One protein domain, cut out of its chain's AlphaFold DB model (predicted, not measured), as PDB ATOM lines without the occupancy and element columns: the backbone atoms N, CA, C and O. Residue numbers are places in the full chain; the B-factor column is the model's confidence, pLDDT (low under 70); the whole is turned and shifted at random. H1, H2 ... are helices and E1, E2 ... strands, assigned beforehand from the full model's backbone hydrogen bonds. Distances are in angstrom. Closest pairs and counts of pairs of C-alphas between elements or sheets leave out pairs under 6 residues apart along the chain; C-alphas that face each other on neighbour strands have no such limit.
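Overview. This is residues 380 to 443 of the 598 residues of the protein "Os02g0109501 protein" of Oryza sativa subsp. japonica (UniProt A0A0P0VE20). Little regular structure is present: loops make most of this rounded domain, with a small hairpin of two short strands, E1 and E2, and two short helices, H1 and H2. The printed part has 64 residues, in the order E1, E2, H1, H2; the sheet E1 - E2 is antiparallel. The class is mixed, with only 20 residues in named elements. It is compact, with a radius of gyration of the C-alphas of 11.6 A and spans of 34 by 27 by 24 A.

Arrangement. E1, residues 398 to 400, and E2, residues 411 to 413, form an antiparallel hairpin at 149 degrees; N 399 and O 412 are 2.9 A apart, within hydrogen-bond range. The closest C-alphas of E2 and H2, residues 425 to 433, are those of Tyr 413 and His 431, 7.4 A. H1, residues 417 to 421, and H2 meet only through their link. E1 is apart from H1 and H2. In H1 and H2 every O i to N i+4 pair is within hydrogen-bond range.

Along the chain. E1 and E2 each measure 6.8 A, H1 6.5 A and H2 12.1 A. C-alpha 398 is at (133.759, 164.729, 119.514), C-alpha 433 at (116.947, 166.131, 116.180).

Size, cuts and confidence. The farthest C-alphas, Glu 405 and Gln 421, are 34.4 A apart. The printed part has no cut and no long link. Residues 380 to 383 and 388 to 392 have pLDDT under 70.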
ATOM      1  N   GLY A 380     117.633 178.774 116.961       40.25
ATOM      2  CA  GLY A 380     117.904 178.604 115.544       40.25
ATOM      3  C   GLY A 380     119.189 179.344 115.187       40.25
ATOM      4  O   GLY A 380     119.214 180.570 115.194       40.25
ATOM      5  N   GLY A 381     120.255 178.602 114.876       51.86
ATOM      6  CA  GLY A 381     121.398 179.128 114.118       51.86
ATOM      7  C   GLY A 381     122.750 179.249 114.831       51.86
ATOM      8  O   GLY A 381     123.701 179.689 114.190       51.86
ATOM      9  N   SER A 382     122.904 178.856 116.100       58.82
ATOM     10  CA  SER A 382     124.244 178.818 116.712       58.82
ATOM     11  C   SER A 382     125.039 177.607 116.219       58.82
ATOM     12  O   SER A 382     124.525 176.487 116.219       58.82
ATOM     13  N   ARG A 383     126.305 177.819 115.842       65.48
ATOM     14  CA  ARG A 383     127.245 176.742 115.498       65.48
ATOM     15  C   ARG A 383     127.332 175.749 116.665       65.48
ATOM     16  O   ARG A 383     127.419 176.153 117.822       65.48
ATOM     17  N   CYS A 384     127.275 174.458 116.353       76.22
ATOM     18  CA  CYS A 384     127.382 173.382 117.335       76.22
ATOM     19  C   CYS A 384     128.729 173.462 118.077       76.22
ATOM     20  O   CYS A 384     129.765 173.641 117.439       76.22
ATOM     21  N   SER A 385     128.723 173.288 119.403       75.80
ATOM     22  CA  SER A 385     129.932 173.369 120.241       75.80
ATOM     23  C   SER A 385     130.918 172.211 120.036       75.80
ATOM     24  O   SER A 385     132.031 172.252 120.561       75.80
ATOM     25  N   CYS A 386     130.553 171.204 119.230       76.32
ATOM     26  CA  CYS A 386     131.500 170.227 118.685       76.32
ATOM     27  C   CYS A 386     132.555 170.874 117.775       76.32
ATOM     28  O   CYS A 386     133.590 170.263 117.520       76.32
ATOM     29  N   PHE A 387     132.314 172.094 117.297       73.07
ATOM     30  CA  PHE A 387     133.254 172.870 116.501       73.07
ATOM     31  C   PHE A 387     133.622 174.148 117.252       73.07
ATOM     32  O   PHE A 387     132.764 174.834 117.807       73.07
ATOM     33  N   THR A 388     134.905 174.484 117.256       67.14
ATOM     34  CA  THR A 388     135.402 175.770 117.735       67.14
ATOM     35  C   THR A 388     134.908 176.897 116.824       67.14
ATOM     36  O   THR A 388     134.429 176.678 115.705       67.14
ATOM     37  N   GLU A 389     135.072 178.144 117.266       63.01
ATOM     38  CA  GLU A 389     134.784 179.314 116.428       63.01
ATOM     39  C   GLU A 389     135.611 179.314 115.129       63.01
ATOM     40  O   GLU A 389     135.091 179.690 114.077       63.01
ATOM     41  N   SER A 390     136.846 178.785 115.167       61.60
ATOM     42  CA  SER A 390     137.706 178.578 113.990       61.60
ATOM     43  C   SER A 390     137.237 177.442 113.069       61.60
ATOM     44  O   SER A 390     137.716 177.331 111.944       61.60
ATOM     45  N   GLY A 391     136.267 176.628 113.497       66.22
ATOM     46  CA  GLY A 391     135.772 175.463 112.762       66.22
ATOM     47  C   GLY A 391     136.575 174.187 112.960       66.22
ATOM     48  O   GLY A 391     136.278 173.183 112.317       66.22
ATOM     49  N   GLU A 392     137.552 174.210 113.860       67.94
ATOM     50  CA  GLU A 392     138.270 173.018 114.291       67.94
ATOM     51  C   GLU A 392     137.379 172.180 115.205       67.94
ATOM     52  O   GLU A 392     136.509 172.691 115.907       67.94
ATOM     53  N   VAL A 393     137.564 170.866 115.201       71.39
ATOM     54  CA  VAL A 393     136.741 169.986 116.030       71.39
ATOM     55  C   VAL A 393     137.211 170.020 117.477       71.39
ATOM     56  O   VAL A 393     138.397 169.866 117.767       71.39
ATOM     57  N   ASN A 394     136.262 170.145 118.401       75.36
ATOM     58  CA  ASN A 394     136.510 169.943 119.815       75.36
ATOM     59  C   ASN A 394     136.712 168.445 120.104       75.36
ATOM     60  O   ASN A 394     135.751 167.689 120.280       75.36
ATOM     61  N   ASN A 395     137.977 168.029 120.171       75.46
ATOM     62  CA  ASN A 395     138.379 166.644 120.427       75.46
ATOM     63  C   ASN A 395     137.962 166.111 121.813       75.46
ATOM     64  O   ASN A 395     138.005 164.900 122.020       75.46
ATOM     65  N   GLU A 396     137.565 166.963 122.764       79.55
ATOM     66  CA  GLU A 396     137.147 166.509 124.099       79.55
ATOM     67  C   GLU A 396     135.777 165.822 124.064       79.55
ATOM     68  O   GLU A 396     135.558 164.804 124.725       79.55
ATOM     69  N   THR A 397     134.867 166.348 123.241       83.83
ATOM     70  CA  THR A 397     133.467 165.909 123.173       83.83
ATOM     71  C   THR A 397     133.069 165.369 121.804       83.83
ATOM     72  O   THR A 397     131.903 165.044 121.603       83.83
ATOM     73  N   SER A 398     134.010 165.232 120.869       86.55
ATOM     74  CA  SER A 398     133.759 164.729 119.514       86.55
ATOM     75  C   SER A 398     134.713 163.597 119.157       86.55
ATOM     76  O   SER A 398     135.896 163.630 119.488       86.55
ATOM     77  N   ARG A 399     134.211 162.599 118.425       88.69
ATOM     78  CA  ARG A 399     135.007 161.474 117.920       88.69
ATOM     79  C   ARG A 399     134.934 161.408 116.402       88.69
ATOM     80  O   ARG A 399     133.843 161.341 115.840       88.69
ATOM     81  N   LYS A 400     136.092 161.366 115.740       89.05
ATOM     82  CA  LYS A 400     136.167 161.123 114.294       89.05
ATOM     83  C   LYS A 400     135.659 159.710 113.985       89.05
ATOM     84  O   LYS A 400     136.147 158.739 114.562       89.05
ATOM     85  N   SER A 401     134.668 159.617 113.108       88.31
ATOM     86  CA  SER A 401     133.971 158.379 112.729       88.31
ATOM     87  C   SER A 401     134.072 158.062 111.235       88.31
ATOM     88  O   SER A 401     133.881 156.914 110.844       88.31
ATOM     89  N   ALA A 402     134.425 159.052 110.411       89.09
ATOM     90  CA  ALA A 402     134.683 158.892 108.988       89.09
ATOM     91  C   ALA A 402     135.810 159.831 108.518       89.09
ATOM     92  O   ALA A 402     136.233 160.745 109.231       89.09
ATOM     93  N   CYS A 403     136.324 159.569 107.317       88.31
ATOM     94  CA  CYS A 403     137.369 160.352 106.655       88.31
ATOM     95  C   CYS A 403     136.933 160.741 105.233       88.31
ATOM     96  O   CYS A 403     137.719 160.619 104.300       88.31
ATOM     97  N   ARG A 404     135.669 161.143 105.052       89.98
ATOM     98  CA  ARG A 404     135.169 161.612 103.755       89.98
ATOM     99  C   ARG A 404     135.740 162.995 103.457       89.98
ATOM    100  O   ARG A 404     135.700 163.867 104.326       89.98
ATOM    101  N   GLU A 405     136.257 163.182 102.252       87.40
ATOM    102  CA  GLU A 405     136.651 164.503 101.758       87.40
ATOM    103  C   GLU A 405     135.414 165.415 101.686       87.40
ATOM    104  O   GLU A 405     134.299 164.937 101.469       87.40
ATOM    105  N   ASP A 406     135.600 166.707 101.963       79.97
ATOM    106  CA  ASP A 406     134.568 167.754 101.884       79.97
ATOM    107  C   ASP A 406     133.282 167.526 102.707       79.97
ATOM    108  O   ASP A 406     132.234 168.103 102.410       79.97
ATOM    109  N   SER A 407     133.350 166.731 103.785       79.88
ATOM    110  CA  SER A 407     132.207 166.506 104.678       79.88
ATOM    111  C   SER A 407     132.403 167.023 106.105       79.88
ATOM    112  O   SER A 407     133.392 166.726 106.781       79.88
ATOM    113  N   ASN A 408     131.372 167.707 106.610       75.46
ATOM    114  CA  ASN A 408     131.262 168.151 108.004       75.46
ATOM    115  C   ASN A 408     130.665 167.077 108.936       75.46
ATOM    116  O   ASN A 408     130.618 167.274 110.147       75.46
ATOM    117  N   ASP A 409     130.216 165.941 108.393       80.17
ATOM    118  CA  ASP A 409     129.563 164.850 109.139       80.17
ATOM    119  C   ASP A 409     130.531 163.748 109.613       80.17
ATOM    120  O   ASP A 409     130.119 162.690 110.082       80.17
ATOM    121  N   ASN A 410     131.838 163.990 109.494       86.96
ATOM    122  CA  ASN A 410     132.879 163.022 109.837       86.96
ATOM    123  C   ASN A 410     133.020 162.767 111.351       86.96
ATOM    124  O   ASN A 410     133.788 161.891 111.758       86.96
ATOM    125  N   TYR A 411     132.305 163.513 112.193       87.50
ATOM    126  CA  TYR A 411     132.449 163.503 113.646       87.50
ATOM    127  C   TYR A 411     131.122 163.210 114.341       87.50
ATOM    128  O   TYR A 411     130.073 163.717 113.955       87.50
ATOM    129  N   ILE A 412     131.194 162.397 115.393       90.39
ATOM    130  CA  ILE A 412     130.062 162.026 116.242       90.39
ATOM    131  C   ILE A 412     130.239 162.681 117.608       90.39
ATOM    132  O   ILE A 412     131.340 162.656 118.170       90.39
ATOM    133  N   TYR A 413     129.149 163.214 118.159       92.49
ATOM    134  CA  TYR A 413     129.124 163.721 119.525       92.49
ATOM    135  C   TYR A 413     129.404 162.586 120.518       92.49
ATOM    136  O   TYR A 413     128.722 161.558 120.537       92.49
ATOM    137  N   CYS A 414     130.461 162.762 121.303       93.79
ATOM    138  CA  CYS A 414     131.114 161.725 122.086       93.79
ATOM    139  C   CYS A 414     131.503 162.172 123.524       93.79
ATOM    140  O   CYS A 414     132.677 162.032 123.905       93.79
ATOM    141  N   PRO A 415     130.573 162.724 124.333       93.92
ATOM    142  CA  PRO A 415     130.879 163.233 125.671       93.92
ATOM    143  C   PRO A 415     131.188 162.121 126.686       93.92
ATOM    144  O   PRO A 415     130.844 160.954 126.485       93.92
ATOM    145  N   THR A 416     131.783 162.483 127.819       93.91
ATOM    146  CA  THR A 416     131.870 161.620 129.008       93.91
ATOM    147  C   THR A 416     130.582 161.679 129.833       93.91
ATOM    148  O   THR A 416     129.833 162.659 129.808       93.91
ATOM    149  N   ALA A 417     130.309 160.650 130.636       92.80
ATOM    150  CA  ALA A 417     129.131 160.638 131.504       92.80
ATOM    151  C   ALA A 417     129.120 161.796 132.531       92.80
ATOM    152  O   ALA A 417     128.051 162.271 132.921       92.80
ATOM    153  N   ARG A 418     130.299 162.302 132.925       91.59
ATOM    154  CA  ARG A 418     130.452 163.489 133.790       91.59
ATOM    155  C   ARG A 418     130.019 164.777 133.092       91.59
ATOM    156  O   ARG A 418     129.298 165.572 133.689       91.59
ATOM    157  N   GLU A 419     130.401 164.962 131.832       90.09
ATOM    158  CA  GLU A 419     129.951 166.102 131.020       90.09
ATOM    159  C   GLU A 419     128.432 166.078 130.829       90.09
ATOM    160  O   GLU A 419     127.777 167.116 130.938       90.09
ATOM    161  N   VAL A 420     127.842 164.891 130.643       90.79
ATOM    162  CA  VAL A 420     126.381 164.740 130.560       90.79
ATOM    163  C   VAL A 420     125.696 165.227 131.838       90.79
ATOM    164  O   VAL A 420     124.756 166.020 131.752       90.79
ATOM    165  N   GLN A 421     126.201 164.842 133.019       82.71
ATOM    166  CA  GLN A 421     125.684 165.334 134.304       82.71
ATOM    167  C   GLN A 421     125.817 166.854 134.475       82.71
ATOM    168  O   GLN A 421     125.028 167.451 135.204       82.71
ATOM    169  N   SER A 422     126.786 167.488 133.808       82.34
ATOM    170  CA  SER A 422     127.047 168.929 133.926       82.34
ATOM    171  C   SER A 422     126.128 169.826 133.082       82.34
ATOM    172  O   SER A 422     126.230 171.047 133.180       82.34
ATOM    173  N   GLY A 423     125.202 169.253 132.297       79.83
ATOM    174  CA  GLY A 423     124.188 170.018 131.556       79.83
ATOM    175  C   GLY A 423     124.223 169.863 130.033       79.83
ATOM    176  O   GLY A 423     123.808 170.768 129.317       79.83
ATOM    177  N   ALA A 424     124.666 168.718 129.510       85.43
ATOM    178  CA  ALA A 424     124.798 168.502 128.065       85.43
ATOM    179  C   ALA A 424     123.483 168.188 127.311       85.43
ATOM    180  O   ALA A 424     123.514 167.814 126.137       85.43
ATOM    181  N   LEU A 425     122.321 168.297 127.967       90.04
ATOM    182  CA  LEU A 425     121.037 167.859 127.409       90.04
ATOM    183  C   LEU A 425     120.645 168.625 126.138       90.04
ATOM    184  O   LEU A 425     120.231 168.001 125.164       90.04
ATOM    185  N   ASP A 426     120.778 169.953 126.131       88.01
ATOM    186  CA  ASP A 426     120.385 170.779 124.980       88.01
ATOM    187  C   ASP A 426     121.291 170.501 123.763       88.01
ATOM    188  O   ASP A 426     120.822 170.477 122.626       88.01
ATOM    189  N   HIS A 427     122.571 170.192 124.000       89.83
ATOM    190  CA  HIS A 427     123.512 169.818 122.944       89.83
ATOM    191  C   HIS A 427     123.200 168.433 122.361       89.83
ATOM    192  O   HIS A 427     123.070 168.293 121.146       89.83
ATOM    193  N   PHE A 428     122.975 167.430 123.220       93.92
ATOM    194  CA  PHE A 428     122.480 166.113 122.803       93.92
ATOM    195  C   PHE A 428     121.224 166.235 121.941       93.92
ATOM    196  O   PHE A 428     121.108 165.600 120.898       93.92
ATOM    197  N   GLN A 429     120.296 167.092 122.357       92.35
ATOM    198  CA  GLN A 429     119.041 167.318 121.662       92.35
ATOM    199  C   GLN A 429     119.217 167.880 120.248       92.35
ATOM    200  O   GLN A 429     118.402 167.549 119.392       92.35
ATOM    201  N   GLN A 430     120.249 168.686 119.980       89.67
ATOM    202  CA  GLN A 430     120.537 169.143 118.618       89.67
ATOM    203  C   GLN A 430     121.014 168.001 117.718       89.67
ATOM    204  O   GLN A 430     120.505 167.848 116.611       89.67
ATOM    205  N   HIS A 431     121.930 167.157 118.202       91.52
ATOM    206  CA  HIS A 431     122.370 165.967 117.464       91.52
ATOM    207  C   HIS A 431     121.214 164.988 117.229       91.52
ATOM    208  O   HIS A 431     121.003 164.519 116.111       91.52
ATOM    209  N   TRP A 432     120.418 164.744 118.270       93.53
ATOM    210  CA  TRP A 432     119.282 163.834 118.226       93.53
ATOM    211  C   TRP A 432     118.204 164.275 117.225       93.53
ATOM    212  O   TRP A 432     117.696 163.456 116.465       93.53
ATOM    213  N   LEU A 433     117.893 165.578 117.160       89.90
ATOM    214  CA  LEU A 433     116.947 166.131 116.180       89.90
ATOM    215  C   LEU A 433     117.418 165.975 114.726       89.90
ATOM    216  O   LEU A 433     116.582 165.887 113.832       89.90
ATOM    217  N   ASN A 434     118.731 165.896 114.492       89.03
ATOM    218  CA  ASN A 434     119.319 165.662 113.171       89.03
ATOM    219  C   ASN A 434     119.437 164.165 112.814       89.03
ATOM    220  O   ASN A 434     120.057 163.830 111.807       89.03
ATOM    221  N   GLY A 435     118.897 163.257 113.641       91.23
ATOM    222  CA  GLY A 435     118.994 161.809 113.426       91.23
ATOM    223  C   GLY A 435     120.413 161.253 113.581       91.23
ATOM    224  O   GLY A 435     120.724 160.195 113.037       91.23
ATOM    225  N   GLN A 436     121.294 161.971 114.286       91.01
ATOM    226  CA  GLN A 436     122.691 161.580 114.456       91.01
ATOM    227  C   GLN A 436     122.861 160.667 115.681       91.01
ATOM    228  O   GLN A 436     122.283 160.943 116.738       91.01
ATOM    229  N   PRO A 437     123.684 159.605 115.589       93.98
ATOM    230  CA  PRO A 437     124.032 158.801 116.753       93.98
ATOM    231  C   PRO A 437     124.869 159.616 117.750       93.98
ATOM    232  O   PRO A 437     125.582 160.546 117.373       93.98
ATOM    233  N   VAL A 438     124.821 159.232 119.028       94.71
ATOM    234  CA  VAL A 438     125.611 159.839 120.112       94.71
ATOM    235  C   VAL A 438     126.282 158.737 120.923       94.71
ATOM    236  O   VAL A 438     125.659 157.722 121.231       94.71
ATOM    237  N   ILE A 439     127.546 158.943 121.295       95.43
ATOM    238  CA  ILE A 439     128.321 158.002 122.113       95.43
ATOM    239  C   ILE A 439     128.593 158.643 123.470       95.43
ATOM    240  O   ILE A 439     129.298 159.637 123.547       95.43
ATOM    241  N   VAL A 440     128.103 158.069 124.567       95.69
ATOM    242  CA  VAL A 440     128.492 158.536 125.908       95.69
ATOM    243  C   VAL A 440     129.546 157.603 126.476       95.69
ATOM    244  O   VAL A 440     129.304 156.411 126.657       95.69
ATOM    245  N   ARG A 441     130.730 158.146 126.740       95.18
ATOM    246  CA  ARG A 441     131.869 157.414 127.296       95.18
ATOM    247  C   ARG A 441     131.760 157.311 128.812       95.18
ATOM    248  O   ARG A 441     131.103 158.124 129.460       95.18
ATOM    249  N   ASP A 442     132.428 156.306 129.371       94.32
ATOM    250  CA  ASP A 442     132.693 156.202 130.809       94.32
ATOM    251  C   ASP A 442     131.432 156.162 131.697       94.32
ATOM    252  O   ASP A 442     131.450 156.520 132.873       94.32
ATOM    253  N   VAL A 443     130.316 155.650 131.160       94.17
ATOM    254  CA  VAL A 443     129.008 155.555 131.847       94.17
ATOM    255  C   VAL A 443     129.037 154.762 133.157       94.17
ATOM    256  O   VAL A 443     128.158 154.912 134.002       94.17
TER     257      VAL A 443